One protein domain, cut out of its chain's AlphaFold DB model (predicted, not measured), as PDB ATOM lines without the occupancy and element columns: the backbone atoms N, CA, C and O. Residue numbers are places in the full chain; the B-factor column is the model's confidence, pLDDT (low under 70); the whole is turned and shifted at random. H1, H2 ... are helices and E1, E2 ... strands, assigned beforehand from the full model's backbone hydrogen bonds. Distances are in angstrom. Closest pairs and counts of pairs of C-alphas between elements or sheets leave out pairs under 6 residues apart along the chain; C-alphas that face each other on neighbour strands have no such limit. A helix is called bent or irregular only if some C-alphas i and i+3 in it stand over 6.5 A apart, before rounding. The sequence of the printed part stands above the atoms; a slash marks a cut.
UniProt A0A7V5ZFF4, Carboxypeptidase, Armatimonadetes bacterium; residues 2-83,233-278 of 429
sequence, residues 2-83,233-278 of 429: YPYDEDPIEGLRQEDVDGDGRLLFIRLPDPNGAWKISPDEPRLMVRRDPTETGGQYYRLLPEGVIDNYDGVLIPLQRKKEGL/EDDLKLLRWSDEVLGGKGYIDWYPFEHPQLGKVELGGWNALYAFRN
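Overview. This is residues 2 to 83 and 233 to 278 of the 429 residues of the protein "Carboxypeptidase" of Armatimonadetes bacterium (UniProt A0A7V5ZFF4). In the middle of this model is a strongly twisted sheet of four strands, in which the long, bent hairpin of E7 and E8 is backed by the shorter E2 and E5; a small two-stranded piece sits at each end of E5, E3 with E4 at its start and E1 with E6 at its finish. The helix H1 and the short H2 lie at the end of the hairpin where E7 begins and E8 finishes, while the unnamed residues 2 to 9 and 78 to 83 reach out beyond E1. The printed part has 128 residues with two named helices and eight named strands, in the order E1 E2 E3 E4 E5 E6 H1 E7 E8 H2; the largest sheet has the order E5, E2, E8, E7, all antiparallel. The class is mixed, helices and strands, with 59 of the 128 residues in named elements. The whole is compact, with a radius of gyration of the C-alphas of 16.0 A and spans of 45 by 39 by 27 A.

Along the chain. Find C-alpha 251 at (4.058, 16.427, -17.718); from there E7, residues 251 to 259, covers 20.7 A and bends by 66 degrees at residue 256. E8, residues 263 to 270, comes back over 22.0 A to C-alpha 270 at (2.461, 12.916, -15.430). E2 is residues 25 to 29, 12.9 A long, and E5 is residues 58 to 62, 13.0 A long. Look for the short strands at residues 11 to 14 for E1, 64 to 67 for E6, 35 to 37 for E3 and 45 to 47 for E4. H1, residues 233 to 244, begins at (8.715, 23.045, -4.183) and is 16.3 A long. H2, residues 272 to 277, is only just irregular: C-alphas 274 and 277 are 6.6 A apart.

Arrangement. Start at the inner strands E2 and E8, antiparallel at 137 degrees, where N 27 and O 266 are 2.8 A apart, within hydrogen-bond range. E8 and E7 form a hairpin, antiparallel at 163 degrees, with N 257 and O 265 at 2.9 A. On the other side of E2 is the edge strand E5, antiparallel to it at 153 degrees, with N 26 and O 61 at 2.8 A. E5 runs on into E6 across a break of 1 residue, at 87 degrees. E6 is antiparallel to E1 at 150 degrees, with N 13 and O 65 at 2.8 A. The closest C-alphas of E1 and E5 are those of Gln 14 and Pro 62, 6.3 A apart. At the start of E5, the closest C-alphas of E3 and E5 are those of Trp 35 and Tyr 58, 5.0 A apart. E3 and E4 form a hairpin, antiparallel at 136 degrees, with N 36 and O 46 at 2.9 A. H1 is on the four-stranded sheet but only grazes it, with residues 238 to 243; the closest C-alphas of H1 and E7 are those of Ser 242 and Tyr 251, 6.0 A apart. H2 is only just on that sheet, with 5 pairs of C-alphas within 10 A, and only grazes it with residues 272 to 276. H1 and H2 are apart, but only just, at 8.1 A. In H1 every O i to N i+4 pair is within hydrogen-bond range; in H2 it is 1 of 2.

Size, cuts and confidence. The two C-alphas farthest apart are those of Asp 5 and Asp 40, 47.3 A. Look between Leu 83 and Glu 233 for the cut: residues 84 to 232 are not printed, and the C-alphas on its two sides are 35.3 A apart. Of the links that are printed whole, none is long. Residues 68 to 83 hold no named element. The mean pLDDT of the printed part is 95.7, and no printed residue is under 70.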
ATOM      1  N   TYR A   2      -4.398 -13.932 -10.226       81.19
ATOM      2  CA  TYR A   2      -4.217 -13.662  -8.801       81.19
ATOM      3  C   TYR A   2      -5.342 -12.823  -8.187       81.19
ATOM      4  O   TYR A   2      -5.729 -11.810  -8.786       81.19
ATOM      5  N   PRO A   3      -5.821 -13.174  -6.970       77.19
ATOM      6  CA  PRO A   3      -5.734 -14.490  -6.307       77.19
ATOM      7  C   PRO A   3      -6.561 -15.604  -6.971       77.19
ATOM      8  O   PRO A   3      -6.256 -16.777  -6.782       77.19
ATOM      9  N   TYR A   4      -7.588 -15.248  -7.746       85.38
ATOM     10  CA  TYR A   4      -8.490 -16.187  -8.428       85.38
ATOM     11  C   TYR A   4      -8.437 -15.999  -9.946       85.38
ATOM     12  O   TYR A   4      -8.228 -14.877 -10.417       85.38
ATOM     13  N   ASP A   5      -8.626 -17.089 -10.693       88.62
ATOM     14  CA  ASP A   5      -8.706 -17.085 -12.161       88.62
ATOM     15  C   ASP A   5     -10.098 -16.688 -12.646       88.62
ATOM     16  O   ASP A   5     -10.866 -17.490 -13.170       88.62
ATOM     17  N   GLU A   6     -10.424 -15.428 -12.400       90.44
ATOM     18  CA  GLU A   6     -11.704 -14.821 -12.733       90.44
ATOM     19  C   GLU A   6     -11.432 -13.463 -13.374       90.44
ATOM     20  O   GLU A   6     -10.546 -12.721 -12.930       90.44
ATOM     21  N   ASP A   7     -12.177 -13.146 -14.430       90.50
ATOM     22  CA  ASP A   7     -12.098 -11.829 -15.045       90.50
ATOM     23  C   ASP A   7     -12.774 -10.795 -14.132       90.50
ATOM     24  O   ASP A   7     -13.813 -11.092 -13.528       90.50
ATOM     25  N   PRO A   8     -12.207  -9.582 -13.995       89.75
ATOM     26  CA  PRO A   8     -12.858  -8.525 -13.240       89.75
ATOM     27  C   PRO A   8     -14.231  -8.210 -13.836       89.75
ATOM     28  O   PRO A   8     -14.360  -7.984 -15.036       89.75
ATOM     29  N   ILE A   9     -15.253  -8.179 -12.985       91.50
ATOM     30  CA  ILE A   9     -16.625  -7.903 -13.423       91.50
ATOM     31  C   ILE A   9     -16.936  -6.409 -13.483       91.50
ATOM     32  O   ILE A   9     -17.890  -6.032 -14.143       91.50
ATOM     33  N   GLU A  10     -16.187  -5.558 -12.786       93.69
ATOM     34  CA  GLU A  10     -16.472  -4.127 -12.705       93.69
ATOM     35  C   GLU A  10     -15.204  -3.304 -12.470       93.69
ATOM     36  O   GLU A  10     -14.155  -3.824 -12.065       93.69
ATOM     37  N   GLY A  11     -15.341  -1.999 -12.686       96.38
ATOM     38  CA  GLY A  11     -14.370  -0.993 -12.289       96.38
ATOM     39  C   GLY A  11     -13.622  -0.347 -13.443       96.38
ATOM     40  O   GLY A  11     -13.710  -0.750 -14.599       96.38
ATOM     41  N   LEU A  12     -12.890   0.706 -13.096       97.31
ATOM     42  CA  LEU A  12     -12.071   1.498 -13.994       97.31
ATOM     43  C   LEU A  12     -10.877   0.671 -14.468       97.31
ATOM     44  O   LEU A  12      -9.930   0.419 -13.711       97.31
ATOM     45  N   ARG A  13     -10.947   0.253 -15.726       95.88
ATOM     46  CA  ARG A  13      -9.901  -0.436 -16.465       95.88
ATOM     47  C   ARG A  13      -9.026   0.603 -17.147       95.88
ATOM     48  O   ARG A  13      -9.513   1.366 -17.974       95.88
ATOM     49  N   GLN A  14      -7.742   0.619 -16.791       95.06
ATOM     50  CA  GLN A  14      -6.791   1.561 -17.379       95.06
ATOM     51  C   GLN A  14      -6.633   1.306 -18.875       95.06
ATOM     52  O   GLN A  14      -6.287   0.195 -19.280       95.06
ATOM     53  N   GLU A  15      -6.871   2.335 -19.674       95.12
ATOM     54  CA  GLU A  15      -6.680   2.322 -21.119       95.12
ATOM     55  C   GLU A  15      -6.457   3.745 -21.631       95.12
ATOM     56  O   GLU A  15      -6.814   4.709 -20.960       95.12
ATOM     57  N   ASP A  16      -5.847   3.840 -22.806       96.94
ATOM     58  CA  ASP A  16      -5.666   5.077 -23.567       96.94
ATOM     59  C   ASP A  16      -6.997   5.395 -24.267       96.94
ATOM     60  O   ASP A  16      -7.355   4.748 -25.257       96.94
ATOM     61  N   VAL A  17      -7.790   6.297 -23.679       97.19
ATOM     62  CA  VAL A  17      -9.182   6.545 -24.101       97.19
ATOM     63  C   VAL A  17      -9.278   7.527 -25.262       97.19
ATOM     64  O   VAL A  17     -10.320   7.582 -25.921       97.19
ATOM     65  N   ASP A  18      -8.226   8.303 -25.521       96.94
ATOM     66  CA  ASP A  18      -8.171   9.252 -26.634       96.94
ATOM     67  C   ASP A  18      -7.258   8.801 -27.793       96.94
ATOM     68  O   ASP A  18      -7.331   9.366 -28.890       96.94
ATOM     69  N   GLY A  19      -6.507   7.714 -27.603       96.62
ATOM     70  CA  GLY A  19      -5.705   7.044 -28.622       96.62
ATOM     71  C   GLY A  19      -4.381   7.744 -28.920       96.62
ATOM     72  O   GLY A  19      -3.848   7.593 -30.027       96.62
ATOM     73  N   ASP A  20      -3.868   8.547 -27.991       95.88
ATOM     74  CA  ASP A  20      -2.663   9.352 -28.182       95.88
ATOM     75  C   ASP A  20      -1.344   8.612 -27.859       95.88
ATOM     76  O   ASP A  20      -0.246   9.135 -28.103       95.88
ATOM     77  N   GLY A  21      -1.441   7.376 -27.364       95.50
ATOM     78  CA  GLY A  21      -0.325   6.520 -26.978       95.50
ATOM     79  C   GLY A  21       0.210   6.767 -25.566       95.50
ATOM     80  O   GLY A  21       1.304   6.287 -25.245       95.50
ATOM     81  N   ARG A  22      -0.502   7.521 -24.723       95.88
ATOM     82  CA  ARG A  22      -0.154   7.823 -23.330       95.88
ATOM     83  C   ARG A  22      -1.186   7.195 -22.390       95.88
ATOM     84  O   ARG A  22      -2.287   6.841 -22.774       95.88
ATOM     85  N   LEU A  23      -0.771   7.000 -21.140       95.31
ATOM     86  CA  LEU A  23      -1.669   6.652 -20.040       95.31
ATOM     87  C   LEU A  23      -1.526   7.749 -18.995       95.31
ATOM     88  O   LEU A  23      -0.531   7.790 -18.260       95.31
ATOM     89  N   LEU A  24      -2.474   8.676 -19.004       97.25
ATOM     90  CA  LEU A  24      -2.500   9.873 -18.178       97.25
ATOM     91  C   LEU A  24      -3.471   9.694 -17.001       97.25
ATOM     92  O   LEU A  24      -3.797   8.580 -16.574       97.25
ATOM     93  N   PHE A  25      -3.894  10.813 -16.420       98.19
ATOM     94  CA  PHE A  25      -4.918  10.861 -15.391       98.19
ATOM     95  C   PHE A  25      -6.142  11.611 -15.900       98.19
ATOM     96  O   PHE A  25      -6.027  12.587 -16.637       98.19
ATOM     97  N   ILE A  26      -7.309  11.192 -15.424       98.50
ATOM     98  CA  ILE A  26      -8.561  11.934 -15.504       98.50
ATOM     99  C   ILE A  26      -8.639  12.886 -14.308       98.50
ATOM    100  O   ILE A  26      -8.545  12.465 -13.151       98.50
ATOM    101  N   ARG A  27      -8.901  14.162 -14.585       98.12
ATOM    102  CA  ARG A  27      -9.328  15.172 -13.615       98.12
ATOM    103  C   ARG A  27     -10.837  15.361 -13.739       98.12
ATOM    104  O   ARG A  27     -11.332  15.997 -14.666       98.12
ATOM    105  N   LEU A  28     -11.567  14.781 -12.786       97.94
ATOM    106  CA  LEU A  28     -13.030  14.777 -12.728       97.94
ATOM    107  C   LEU A  28     -13.517  15.805 -11.695       97.94
ATOM    108  O   LEU A  28     -13.205  15.637 -10.513       97.94
ATOM    109  N   PRO A  29     -14.283  16.842 -12.085       97.50
ATOM    110  CA  PRO A  29     -14.913  17.747 -11.126       97.50
ATOM    111  C   PRO A  29     -15.827  16.994 -10.150       97.50
ATOM    112  O   PRO A  29     -16.739  16.282 -10.563       97.50
ATOM    113  N   ASP A  30     -15.608  17.169  -8.848       96.25
ATOM    114  CA  ASP A  30     -16.413  16.551  -7.791       96.25
ATOM    115  C   ASP A  30     -16.396  17.440  -6.535       96.25
ATOM    116  O   ASP A  30     -15.317  17.676  -5.989       96.25
ATOM    117  N   PRO A  31     -17.549  17.905  -6.011       94.88
ATOM    118  CA  PRO A  31     -17.617  18.712  -4.782       94.88
ATOM    119  C   PRO A  31     -16.971  18.068  -3.537       94.88
ATOM    120  O   PRO A  31     -16.542  18.758  -2.607       94.88
ATOM    121  N   ASN A  32     -16.893  16.740  -3.505       95.25
ATOM    122  CA  ASN A  32     -16.249  15.939  -2.469       95.25
ATOM    123  C   ASN A  32     -14.882  15.384  -2.928       95.25
ATOM    124  O   ASN A  32     -14.399  14.374  -2.409       95.25
ATOM    125  N   GLY A  33     -14.274  16.004  -3.939       96.50
ATOM    126  CA  GLY A  33     -12.913  15.733  -4.381       96.50
ATOM    127  C   GLY A  33     -11.868  16.144  -3.339       96.50
ATOM    128  O   GLY A  33     -12.060  17.095  -2.575       96.50
ATOM    129  N   ALA A  34     -10.751  15.415  -3.320       96.69
ATOM    130  CA  ALA A  34      -9.621  15.658  -2.418       96.69
ATOM    131  C   ALA A  34      -8.588  16.642  -2.993       96.69
ATOM    132  O   ALA A  34      -7.661  17.036  -2.289       96.69
ATOM    133  N   TRP A  35      -8.734  17.024  -4.262       98.00
ATOM    134  CA  TRP A  35      -7.752  17.814  -4.996       98.00
ATOM    135  C   TRP A  35      -8.338  19.140  -5.457       98.00
ATOM    136  O   TRP A  35      -9.517  19.216  -5.804       98.00
ATOM    137  N   LYS A  36      -7.500  20.170  -5.516       97.56
ATOM    138  CA  LYS A  36      -7.791  21.452  -6.167       97.56
ATOM    139  C   LYS A  36      -6.626  21.852  -7.065       97.56
ATOM    140  O   LYS A  36      -5.511  21.363  -6.893       97.56
ATOM    141  N   ILE A  37      -6.896  22.728  -8.022       97.88
ATOM    142  CA  ILE A  37      -5.852  23.312  -8.868       97.88
ATOM    143  C   ILE A  37      -4.945  24.170  -7.983       97.88
ATOM    144  O   ILE A  37      -5.444  24.927  -7.142       97.88
ATOM    145  N   SER A  38      -3.628  24.039  -8.146       97.38
ATOM    146  CA  SER A  38      -2.690  24.898  -7.431       97.38
ATOM    147  C   SER A  38      -2.871  26.357  -7.868       97.38
ATOM    148  O   SER A  38      -2.887  26.632  -9.070       97.38
ATOM    149  N   PRO A  39      -2.998  27.309  -6.927       95.44
ATOM    150  CA  PRO A  39      -3.060  28.727  -7.270       95.44
ATOM    151  C   PRO A  39      -1.720  29.262  -7.798       95.44
ATOM    152  O   PRO A  39      -1.720  30.259  -8.517       95.44
ATOM    153  N   ASP A  40      -0.605  28.606  -7.460       97.12
ATOM    154  CA  ASP A  40       0.749  29.056  -7.798       97.12
ATOM    155  C   ASP A  40       1.247  28.481  -9.136       97.12
ATOM    156  O   ASP A  40       2.045  29.110  -9.826       97.12
ATOM    157  N   GLU A  41       0.763  27.300  -9.525       97.69
ATOM    158  CA  GLU A  41       1.082  26.643 -10.799       97.69
ATOM    159  C   GLU A  41      -0.141  25.838 -11.282       97.69
ATOM    160  O   GLU A  41      -0.309  24.684 -10.880       97.69
ATOM    161  N   PRO A  42      -1.019  26.419 -12.126       97.00
ATOM    162  CA  PRO A  42      -2.316  25.833 -12.489       97.00
ATOM    163  C   PRO A  42      -2.267  24.472 -13.196       97.00
ATOM    164  O   PRO A  42      -3.298  23.801 -13.314       97.00
ATOM    165  N   ARG A  43      -1.092  24.052 -13.680       97.19
ATOM    166  CA  ARG A  43      -0.890  22.695 -14.195       97.19
ATOM    167  C   ARG A  43      -0.931  21.661 -13.072       97.19
ATOM    168  O   ARG A  43      -1.451  20.576 -13.282       97.19
ATOM    169  N   LEU A  44      -0.450  21.992 -11.876       98.06
ATOM    170  CA  LEU A  44      -0.351  21.065 -10.751       98.06
ATOM    171  C   LEU A  44      -1.637  21.002  -9.917       98.06
ATOM    172  O   LEU A  44      -2.399  21.964  -9.798       98.06
ATOM    173  N   MET A  45      -1.842  19.849  -9.282       97.44
ATOM    174  CA  MET A  45      -2.943  19.599  -8.355       97.44
ATOM    175  C   MET A  45      -2.397  19.527  -6.932       97.44
ATOM    176  O   MET A  45      -1.424  18.823  -6.682       97.44
ATOM    177  N   VAL A  46      -3.047  20.206  -5.990       96.81
ATOM    178  CA  VAL A  46      -2.686  20.181  -4.565       96.81
ATOM    179  C   VAL A  46      -3.814  19.586  -3.740       96.81
ATOM    180  O   VAL A  46      -4.992  19.656  -4.113       96.81
ATOM    181  N   ARG A  47      -3.456  18.987  -2.603       95.81
ATOM    182  CA  ARG A  47      -4.443  18.463  -1.659       95.81
ATOM    183  C   ARG A  47      -5.298  19.608  -1.124       95.81
ATOM    184  O   ARG A  47      -4.810  20.690  -0.801       95.81
ATOM    185  N   ARG A  48      -6.594  19.345  -1.038       94.94
ATOM    186  CA  ARG A  48      -7.561  20.191  -0.344       94.94
ATOM    187  C   ARG A  48      -7.239  20.199   1.152       94.94
ATOM    188  O   ARG A  48      -6.946  19.144   1.716       94.94
ATOM    189  N   ASP A  49      -7.321  21.367   1.789       94.75
ATOM    190  CA  ASP A  49      -7.141  21.454   3.243       94.75
ATOM    191  C   ASP A  49      -8.284  20.711   3.971       94.75
ATOM    192  O   ASP A  49      -9.432  20.779   3.515       94.75
ATOM    193  N   PRO A  50      -8.021  20.012   5.096       94.81
ATOM    194  CA  PRO A  50      -9.032  19.219   5.801       94.81
ATOM    195  C   PRO A  50     -10.308  19.977   6.197       94.81
ATOM    196  O   PRO A  50     -11.351  19.352   6.387       94.81
ATOM    197  N   THR A  51     -10.237  21.302   6.343       95.81
ATOM    198  CA  THR A  51     -11.363  22.163   6.744       95.81
ATOM    199  C   THR A  51     -11.996  22.935   5.584       95.81
ATOM    200  O   THR A  51     -13.053  23.547   5.743       95.81
ATOM    201  N   GLU A  52     -11.380  22.904   4.404       95.62
ATOM    202  CA  GLU A  52     -11.811  23.675   3.243       95.62
ATOM    203  C   GLU A  52     -13.140  23.147   2.690       95.62
ATOM    204  O   GLU A  52     -13.299  21.939   2.522       95.62
ATOM    205  N   THR A  53     -14.095  24.025   2.369       94.12
ATOM    206  CA  THR A  53     -15.384  23.672   1.738       94.12
ATOM    207  C   THR A  53     -15.846  24.757   0.758       94.12
ATOM    208  O   THR A  53     -15.391  25.895   0.825       94.12
ATOM    209  N   GLY A  54     -16.759  24.411  -0.161       91.50
ATOM    210  CA  GLY A  54     -17.401  25.368  -1.078       91.50
ATOM    211  C   GLY A  54     -16.579  25.797  -2.303       91.50
ATOM    212  O   GLY A  54     -17.072  26.595  -3.096       91.50
ATOM    213  N   GLY A  55     -15.359  25.280  -2.474       94.06
ATOM    214  CA  GLY A  55     -14.527  25.492  -3.663       94.06
ATOM    215  C   GLY A  55     -14.812  24.519  -4.814       94.06
ATOM    216  O   GLY A  55     -15.698  23.665  -4.738       94.06
ATOM    217  N   GLN A  56     -14.029  24.647  -5.888       96.38
ATOM    218  CA  GLN A  56     -14.011  23.693  -6.997       96.38
ATOM    219  C   GLN A  56     -12.961  22.615  -6.726       96.38
ATOM    220  O   GLN A  56     -11.768  22.910  -6.627       96.38
ATOM    221  N   TYR A  57     -13.417  21.370  -6.619       98.12
ATOM    222  CA  TYR A  57     -12.574  20.228  -6.283       98.12
ATOM    223  C   TYR A  57     -12.678  19.134  -7.332       98.12
ATOM    224  O   TYR A  57     -13.585  19.122  -8.168       98.12
ATOM    225  N   TYR A  58     -11.719  18.217  -7.272       98.25
ATOM    226  CA  TYR A  58     -11.545  17.177  -8.267       98.25
ATOM    227  C   TYR A  58     -11.220  15.832  -7.624       98.25
ATOM    228  O   TYR A  58     -10.547  15.745  -6.587       98.25
ATOM    229  N   ARG A  59     -11.667  14.765  -8.284       97.56
ATOM    230  CA  ARG A  59     -11.079  13.433  -8.156       97.56
ATOM    231  C   ARG A  59     -10.055  13.244  -9.264       97.56
ATOM    232  O   ARG A  59     -10.299  13.625 -10.405       97.56
ATOM    233  N   LEU A  60      -8.929  12.645  -8.899       97.62
ATOM    234  CA  LEU A  60      -7.937  12.175  -9.852       97.62
ATOM    235  C   LEU A  60      -8.100  10.667  -9.984       97.62
ATOM    236  O   LEU A  60      -8.080   9.951  -8.982       97.62
ATOM    237  N   LEU A  61      -8.305  10.210 -11.209       97.75
ATOM    238  CA  LEU A  61      -8.464   8.807 -11.558       97.75
ATOM    239  C   LEU A  61      -7.425   8.465 -12.629       97.75
ATOM    240  O   LEU A  61      -7.045   9.350 -13.391       97.75
ATOM    241  N   PRO A  62      -6.944   7.220 -12.714       97.31
ATOM    242  CA  PRO A  62      -6.236   6.773 -13.904       97.31
ATOM    243  C   PRO A  62      -7.079   6.997 -15.161       97.31
ATOM    244  O   PRO A  62      -8.303   6.901 -15.106       97.31
ATOM    245  N   GLU A  63      -6.436   7.266 -16.286       97.81
ATOM    246  CA  GLU A  63      -7.114   7.220 -17.576       97.81
ATOM    247  C   GLU A  63      -7.655   5.813 -17.862       97.81
ATOM    248  O   GLU A  63      -6.978   4.815 -17.592       97.81
ATOM    249  N   GLY A  64      -8.897   5.729 -18.344       97.44
ATOM    250  CA  GLY A  64      -9.526   4.460 -18.685       97.44
ATOM    251  C   GLY A  64     -11.049   4.506 -18.723       97.44
ATOM    252  O   GLY A  64     -11.652   5.531 -18.416       97.44
ATOM    253  N   VAL A  65     -11.666   3.366 -19.040       97.06
ATOM    254  CA  VAL A  65     -13.128   3.168 -19.057       97.06
ATOM    255  C   VAL A  65     -13.596   2.334 -17.876       97.06
ATOM    256  O   VAL A  65     -12.837   1.563 -17.294       97.06
ATOM    257  N   ILE A  66     -14.864   2.481 -17.507       97.56
ATOM    258  CA  ILE A  66     -15.443   1.843 -16.327       97.56
ATOM    259  C   ILE A  66     -16.325   0.676 -16.761       97.56
ATOM    260  O   ILE A  66     -17.436   0.865 -17.260       97.56
ATOM    261  N   ASP A  67     -15.867  -0.546 -16.533       96.50
ATOM    262  CA  ASP A  67     -16.676  -1.727 -16.807       96.50
ATOM    263  C   ASP A  67     -17.852  -1.781 -15.808       96.50
ATOM    264  O   ASP A  67     -17.664  -1.624 -14.601       96.50
ATOM    265  N   ASN A  68     -19.073  -1.974 -16.327       95.56
ATOM    266  CA  ASN A  68     -20.331  -2.005 -15.562       95.56
ATOM    267  C   ASN A  68     -20.605  -0.768 -14.686       95.56
ATOM    268  O   ASN A  68     -21.095  -0.878 -13.565       95.56
ATOM    269  N   TYR A  69     -20.336   0.427 -15.218       96.56
ATOM    270  CA  TYR A  69     -20.612   1.680 -14.515       96.56
ATOM    271  C   TYR A  69     -22.098   1.868 -14.168       96.56
ATOM    272  O   TYR A  69     -22.960   1.886 -15.049       96.56
ATOM    273  N   ASP A  70     -22.386   2.083 -12.885       95.06
ATOM    274  CA  ASP A  70     -23.732   2.317 -12.344       95.06
ATOM    275  C   ASP A  70     -24.140   3.805 -12.329       95.06
ATOM    276  O   ASP A  70     -25.232   4.152 -11.873       95.06
ATOM    277  N   GLY A  71     -23.270   4.695 -12.821       95.19
ATOM    278  CA  GLY A  71     -23.463   6.145 -12.787       95.19
ATOM    279  C   GLY A  71     -22.961   6.825 -11.508       95.19
ATOM    280  O   GLY A  71     -23.086   8.044 -11.393       95.19
ATOM    281  N   VAL A  72     -22.407   6.078 -10.545       94.62
ATOM    282  CA  VAL A  72     -22.020   6.593  -9.223       94.62
ATOM    283  C   VAL A  72     -20.650   6.081  -8.781       94.62
ATOM    284  O   VAL A  72     -19.760   6.880  -8.484       94.62
ATOM    285  N   LEU A  73     -20.469   4.765  -8.703       96.38
ATOM    286  CA  LEU A  73     -19.281   4.122  -8.159       96.38
ATOM    287  C   LEU A  73     -18.211   3.943  -9.237       96.38
ATOM    288  O   LEU A  73     -18.478   3.498 -10.349       96.38
ATOM    289  N   ILE A  74     -16.969   4.271  -8.879       96.75
ATOM    290  CA  ILE A  74     -15.798   4.126  -9.754       96.75
ATOM    291  C   ILE A  74     -14.726   3.315  -9.008       96.75
ATOM    292  O   ILE A  74     -13.699   3.870  -8.604       96.75
ATOM    293  N   PRO A  75     -14.962   2.020  -8.720       96.56
ATOM    294  CA  PRO A  75     -13.919   1.176  -8.152       96.56
ATOM    295  C   PRO A  75     -12.802   0.995  -9.181       96.56
ATOM    296  O   PRO A  75     -13.063   0.977 -10.379       96.56
ATOM    297  N   LEU A  76     -11.551   0.854  -8.745       95.31
ATOM    298  CA  LEU A  76     -10.480   0.470  -9.666       95.31
ATOM    299  C   LEU A  76     -10.627  -1.005 -10.023       95.31
ATOM    300  O   LEU A  76     -10.855  -1.839  -9.142       95.31
ATOM    301  N   GLN A  77     -10.452  -1.331 -11.301       93.31
ATOM    302  CA  GLN A  77     -10.468  -2.719 -11.724       93.31
ATOM    303  C   GLN A  77      -9.272  -3.469 -11.123       93.31
ATOM    304  O   GLN A  77      -8.128  -3.000 -11.138       93.31
ATOM    305  N   ARG A  78      -9.527  -4.668 -10.597       88.81
ATOM    306  CA  ARG A  78      -8.463  -5.554 -10.123       88.81
ATOM    307  C   ARG A  78      -7.611  -6.034 -11.300       88.81
ATOM    308  O   ARG A  78      -8.134  -6.450 -12.325       88.81
ATOM    309  N   LYS A  79      -6.291  -6.063 -11.114       87.25
ATOM    310  CA  LYS A  79      -5.362  -6.655 -12.087       87.25
ATOM    311  C   LYS A  79      -5.351  -8.175 -11.938       87.25
ATOM    312  O   LYS A  79      -4.947  -8.680 -10.890       87.25
ATOM    313  N   LYS A  80      -5.781  -8.900 -12.975       86.62
ATOM    314  CA  LYS A  80      -5.789 -10.373 -13.000       86.62
ATOM    315  C   LYS A  80      -4.374 -10.949 -12.872       86.62
ATOM    316  O   LYS A  80      -4.174 -11.937 -12.170       86.62
ATOM    317  N   GLU A  81      -3.383 -10.283 -13.454       88.19
ATOM    318  CA  GLU A  81      -1.952 -10.610 -13.377       88.19
ATOM    319  C   GLU A  81      -1.222  -9.779 -12.300       88.19
ATOM    320  O   GLU A  81      -0.064  -9.411 -12.455       88.19
ATOM    321  N   GLY A  82      -1.907  -9.439 -11.202       85.69
ATOM    322  CA  GLY A  82      -1.387  -8.562 -10.143       85.69
ATOM    323  C   GLY A  82      -0.490  -9.222  -9.086       85.69
ATOM    324  O   GLY A  82      -0.289  -8.621  -8.035       85.69
ATOM    325  N   LEU A  83      -0.003 -10.444  -9.314       92.12
ATOM    326  CA  LEU A  83       0.865 -11.150  -8.364       92.12
ATOM    327  C   LEU A  83       2.256 -10.501  -8.326       92.12
ATOM    328  O   LEU A  83       2.844 -10.218  -9.368       92.12
ATOM    329  N   GLU A 233       7.535  22.664  -3.410       96.94
ATOM    330  CA  GLU A 233       8.715  23.045  -4.183       96.94
ATOM    331  C   GLU A 233       9.328  21.879  -4.972       96.94
ATOM    332  O   GLU A 233       9.947  22.113  -6.012       96.94
ATOM    333  N   ASP A 234       9.173  20.637  -4.513       97.31
ATOM    334  CA  ASP A 234       9.650  19.462  -5.240       97.31
ATOM    335  C   ASP A 234       8.792  19.170  -6.481       97.31
ATOM    336  O   ASP A 234       9.352  18.877  -7.540       97.31
ATOM    337  N   ASP A 235       7.470  19.355  -6.413       97.56
ATOM    338  CA  ASP A 235       6.599  19.275  -7.594       97.56
ATOM    339  C   ASP A 235       7.001  20.314  -8.649       97.56
ATOM    340  O   ASP A 235       7.095  20.005  -9.840       97.56
ATOM    341  N   LEU A 236       7.313  21.541  -8.216       98.31
ATOM    342  CA  LEU A 236       7.768  22.614  -9.105       98.31
ATOM    343  C   LEU A 236       9.117  22.292  -9.762       98.31
ATOM    344  O   LEU A 236       9.315  22.590 -10.944       98.31
ATOM    345  N   LYS A 237      10.056  21.680  -9.028       98.38
ATOM    346  CA  LYS A 237      11.333  21.216  -9.599       98.38
ATOM    347  C   LYS A 237      11.110  20.120 -10.634       98.38
ATOM    348  O   LYS A 237      11.712  20.180 -11.705       98.38
ATOM    349  N   LEU A 238      10.252  19.141 -10.339       98.19
ATOM    350  CA  LEU A 238       9.926  18.070 -11.279       98.19
ATOM    351  C   LEU A 238       9.268  18.630 -12.542       98.19
ATOM    352  O   LEU A 238       9.682  18.281 -13.646       98.19
ATOM    353  N   LEU A 239       8.299  19.535 -12.402       98.50
ATOM    354  CA  LEU A 239       7.640  20.174 -13.541       98.50
ATOM    355  C   LEU A 239       8.639  20.951 -14.407       98.50
ATOM    356  O   LEU A 239       8.675  20.763 -15.620       98.50
ATOM    357  N   ARG A 240       9.527  21.737 -13.784       98.50
ATOM    358  CA  ARG A 240      10.614  22.427 -14.495       98.50
ATOM    359  C   ARG A 240      11.519  21.447 -15.238       98.50
ATOM    360  O   ARG A 240      11.859  21.685 -16.391       98.50
ATOM    361  N   TRP A 241      11.892  20.341 -14.601       98.38
ATOM    362  CA  TRP A 241      12.683  19.292 -15.243       98.38
ATOM    363  C   TRP A 241      11.956  18.687 -16.453       98.38
ATOM    364  O   TRP A 241      12.571  18.498 -17.503       98.38
ATOM    365  N   SER A 242      10.647  18.445 -16.355       98.19
ATOM    366  CA  SER A 242       9.846  18.019 -17.506       98.19
ATOM    367  C   SER A 242       9.923  19.031 -18.652       98.19
ATOM    368  O   SER A 242      10.191  18.648 -19.793       98.19
ATOM    369  N   ASP A 243       9.722  20.313 -18.362       98.31
ATOM    370  CA  ASP A 243       9.693  21.372 -19.371       98.31
ATOM    371  C   ASP A 243      11.063  21.547 -20.047       98.31
ATOM    372  O   ASP A 243      11.170  21.520 -21.274       98.31
ATOM    373  N   GLU A 244      12.126  21.665 -19.251       98.12
ATOM    374  CA  GLU A 244      13.466  22.022 -19.724       98.12
ATOM    375  C   GLU A 244      14.249  20.828 -20.284       98.12
ATOM    376  O   GLU A 244      14.960  20.964 -21.281       98.12
ATOM    377  N   VAL A 245      14.141  19.653 -19.651       97.62
ATOM    378  CA  VAL A 245      14.979  18.483 -19.968       97.62
ATOM    379  C   VAL A 245      14.223  17.456 -20.801       97.62
ATOM    380  O   VAL A 245      14.795  16.864 -21.716       97.62
ATOM    381  N   LEU A 246      12.936  17.247 -20.516       97.00
ATOM    382  CA  LEU A 246      12.100  16.310 -21.274       97.00
ATOM    383  C   LEU A 246      11.337  16.974 -22.427       97.00
ATOM    384  O   LEU A 246      10.657  16.273 -23.182       97.00
ATOM    385  N   GLY A 247      11.450  18.297 -22.585       96.38
ATOM    386  CA  GLY A 247      10.766  19.064 -23.625       96.38
ATOM    387  C   GLY A 247       9.245  19.032 -23.480       96.38
ATOM    388  O   GLY A 247       8.548  18.865 -24.479       96.38
ATOM    389  N   GLY A 248       8.741  19.082 -22.243       95.94
ATOM    390  CA  GLY A 248       7.308  19.041 -21.924       95.94
ATOM    391  C   GLY A 248       6.650  17.672 -22.130       95.94
ATOM    392  O   GLY A 248       5.433  17.559 -22.101       95.94
ATOM    393  N   LYS A 249       7.427  16.607 -22.367       96.19
ATOM    394  CA  LYS A 249       6.884  15.250 -22.579       96.19
ATOM    395  C   LYS A 249       6.639  14.475 -21.285       96.19
ATOM    396  O   LYS A 249       5.989  13.433 -21.321       96.19
ATOM    397  N   GLY A 250       7.209  14.939 -20.170       96.88
ATOM    398  CA  GLY A 250       7.036  14.306 -18.863       96.88
ATOM    399  C   GLY A 250       5.677  14.629 -18.248       96.88
ATOM    400  O   GLY A 250       4.964  13.720 -17.837       96.88
ATOM    401  N   TYR A 251       5.317  15.907 -18.231       98.25
ATOM    402  CA  TYR A 251       4.058  16.427 -17.718       98.25
ATOM    403  C   TYR A 251       3.206  16.955 -18.864       98.25
ATOM    404  O   TYR A 251       3.664  17.795 -19.633       98.25
ATOM    405  N   ILE A 252       1.975  16.469 -18.971       98.19
ATOM    406  CA  ILE A 252       1.022  16.890 -19.989       98.19
ATOM    407  C   ILE A 252       0.018  17.843 -19.347       98.19
ATOM    408  O   ILE A 252      -0.642  17.494 -18.367       98.19
ATOM    409  N   ASP A 253      -0.084  19.047 -19.905       98.06
ATOM    410  CA  ASP A 253      -1.077  20.033 -19.485       98.06
ATOM    411  C   ASP A 253      -2.484  19.450 -19.588       98.06
ATOM    412  O   ASP A 253      -2.796  18.722 -20.528       98.06
ATOM    413  N   TRP A 254      -3.340  19.792 -18.628       98.38
ATOM    414  CA  TRP A 254      -4.720  19.327 -18.620       98.38
ATOM    415  C   TRP A 254      -5.487  19.861 -19.830       98.38
ATOM    416  O   TRP A 254      -5.525  21.074 -20.054       98.38
ATOM    417  N   TYR A 255      -6.128  18.968 -20.585       98.31
ATOM    418  CA  TYR A 255      -6.964  19.323 -21.728       98.31
ATOM    419  C   TYR A 255      -8.366  18.713 -21.620       98.31
ATOM    420  O   TYR A 255      -8.516  17.611 -21.089       98.31
ATOM    421  N   PRO A 256      -9.408  19.403 -22.123       98.38
ATOM    422  CA  PRO A 256     -10.774  18.894 -22.087       98.38
ATOM    423  C   PRO A 256     -10.937  17.585 -22.863       98.38
ATOM    424  O   PRO A 256     -10.458  17.461 -23.989       98.38
ATOM    425  N   PHE A 257     -11.707  16.662 -22.296       98.38
ATOM    426  CA  PHE A 257     -12.081  15.396 -22.911       98.38
ATOM    427  C   PHE A 257     -13.543  15.053 -22.594       98.38
ATOM    428  O   PHE A 257     -14.027  15.281 -21.483       98.38
ATOM    429  N   GLU A 258     -14.267  14.516 -23.576       98.19
ATOM    430  CA  GLU A 258     -15.643  14.048 -23.391       98.19
ATOM    431  C   GLU A 258     -15.619  12.538 -23.140       98.19
ATOM    432  O   GLU A 258     -15.607  11.734 -24.072       98.19
ATOM    433  N   HIS A 259     -15.581  12.154 -21.865       98.12
ATOM    434  CA  HIS A 259     -15.534  10.755 -21.470       98.12
ATOM    435  C   HIS A 259     -16.894  10.090 -21.720       98.12
ATOM    436  O   HIS A 259     -17.912  10.596 -21.234       98.12
ATOM    437  N   PRO A 260     -16.946   8.915 -22.375       95.62
ATOM    438  CA  PRO A 260     -18.204   8.273 -22.773       95.62
ATOM    439  C   PRO A 260     -19.153   7.980 -21.602       95.62
ATOM    440  O   PRO A 260     -20.357   7.846 -21.801       95.62
ATOM    441  N   GLN A 261     -18.615   7.877 -20.384       97.31
ATOM    442  CA  GLN A 261     -19.372   7.515 -19.181       97.31
ATOM    443  C   GLN A 261     -19.401   8.615 -18.116       97.31
ATOM    444  O   GLN A 261     -20.341   8.672 -17.334       97.31
ATOM    445  N   LEU A 262     -18.386   9.484 -18.078       97.44
ATOM    446  CA  LEU A 262     -18.228  10.503 -17.028       97.44
ATOM    447  C   LEU A 262     -18.611  11.903 -17.532       97.44
ATOM    448  O   LEU A 262     -18.681  12.844 -16.746       97.44
ATOM    449  N   GLY A 263     -18.876  12.041 -18.835       96.75
ATOM    450  CA  GLY A 263     -19.108  13.320 -19.488       96.75
ATOM    451  C   GLY A 263     -17.833  14.157 -19.548       96.75
ATOM    452  O   GLY A 263     -16.735  13.644 -19.762       96.75
ATOM    453  N   LYS A 264     -17.977  15.465 -19.332       98.06
ATOM    454  CA  LYS A 264     -16.872  16.426 -19.411       98.06
ATOM    455  C   LYS A 264     -15.862  16.227 -18.288       98.06
ATOM    456  O   LYS A 264     -16.152  16.503 -17.124       98.06
ATOM    457  N   VAL A 265     -14.655  15.842 -18.673       98.25
ATOM    458  CA  VAL A 265     -13.486  15.715 -17.801       98.25
ATOM    459  C   VAL A 265     -12.282  16.388 -18.456       98.25
ATOM    460  O   VAL A 265     -12.387  16.961 -19.541       98.25
ATOM    461  N   GLU A 266     -11.130  16.323 -17.800       98.62
ATOM    462  CA  GLU A 266      -9.851  16.657 -18.421       98.62
ATOM    463  C   GLU A 266      -8.889  15.476 -18.320       98.62
ATOM    464  O   GLU A 266      -8.925  14.741 -17.331       98.62
ATOM    465  N   LEU A 267      -8.023  15.319 -19.319       98.69
ATOM    466  CA  LEU A 267      -6.894  14.390 -19.300       98.69
ATOM    467  C   LEU A 267      -5.596  15.178 -19.135       98.69
ATOM    468  O   LEU A 267      -5.479  16.289 -19.649       98.69
ATOM    469  N   GLY A 268      -4.634  14.641 -18.390       98.25
ATOM    470  CA  GLY A 268      -3.359  15.317 -18.156       98.25
ATOM    471  C   GLY A 268      -2.551  14.729 -17.007       98.25
ATOM    472  O   GLY A 268      -2.790  13.611 -16.543       98.25
ATOM    473  N   GLY A 269      -1.573  15.498 -16.540       97.88
ATOM    474  CA  GLY A 269      -0.667  15.101 -15.471       97.88
ATOM    475  C   GLY A 269       0.589  14.394 -15.978       97.88
ATOM    476  O   GLY A 269       1.019  14.559 -17.118       97.88
ATOM    477  N   TRP A 270       1.219  13.613 -15.103       97.50
ATOM    478  CA  TRP A 270       2.461  12.916 -15.430       97.50
ATOM    479  C   TRP A 270       2.231  11.758 -16.404       97.50
ATOM    480  O   TRP A 270       1.520  10.807 -16.084       97.50
ATOM    481  N   ASN A 271       2.950  11.765 -17.528       96.94
ATOM    482  CA  ASN A 271       3.183  10.574 -18.340       96.94
ATOM    483  C   ASN A 271       4.167   9.657 -17.595       96.94
ATOM    484  O   ASN A 271       5.378   9.652 -17.840       96.94
ATOM    485  N   ALA A 272       3.642   8.907 -16.627       93.88
ATOM    486  CA  ALA A 272       4.443   8.126 -15.692       93.88
ATOM    487  C   ALA A 272       5.259   7.024 -16.384       93.88
ATOM    488  O   ALA A 272       6.370   6.726 -15.948       93.88
ATOM    489  N   LEU A 273       4.757   6.444 -17.480       93.19
ATOM    490  CA  LEU A 273       5.501   5.438 -18.243       93.19
ATOM    491  C   LEU A 273       6.755   6.019 -18.899       93.19
ATOM    492  O   LEU A 273       7.797   5.365 -18.892       93.19
ATOM    493  N   TYR A 274       6.663   7.240 -19.426       95.19
ATOM    494  CA  TYR A 274       7.791   7.924 -20.051       95.19
ATOM    495  C   TYR A 274       8.759   8.520 -19.025       95.19
ATOM    496  O   TYR A 274       9.969   8.394 -19.185       95.19
ATOM    497  N   ALA A 275       8.240   9.187 -17.989       95.44
ATOM    498  CA  ALA A 275       9.062   9.958 -17.063       95.44
ATOM    499  C   ALA A 275       9.545   9.157 -15.847       95.44
ATOM    500  O   ALA A 275      10.666   9.388 -15.410       95.44
ATOM    501  N   PHE A 276       8.743   8.240 -15.292       94.50
ATOM    502  CA  PHE A 276       9.030   7.577 -14.008       94.50
ATOM    503  C   PHE A 276       9.404   6.106 -14.155       94.50
ATOM    504  O   PHE A 276      10.359   5.656 -13.532       94.50
ATOM    505  N   ARG A 277       8.655   5.339 -14.955       93.00
ATOM    506  CA  ARG A 277       8.781   3.877 -14.984       93.00
ATOM    507  C   ARG A 277      10.138   3.414 -15.496       93.00
ATOM    508  O   ARG A 277      10.659   2.442 -14.982       93.00
ATOM    509  N   ASN A 278      10.679   4.079 -16.507       92.94
ATOM    510  CA  ASN A 278      11.998   3.805 -17.060       92.94
ATOM    511  C   ASN A 278      12.680   5.132 -17.402       92.94
ATOM    512  O   ASN A 278      11.981   6.124 -17.628       92.94
TER     513      ASN A 278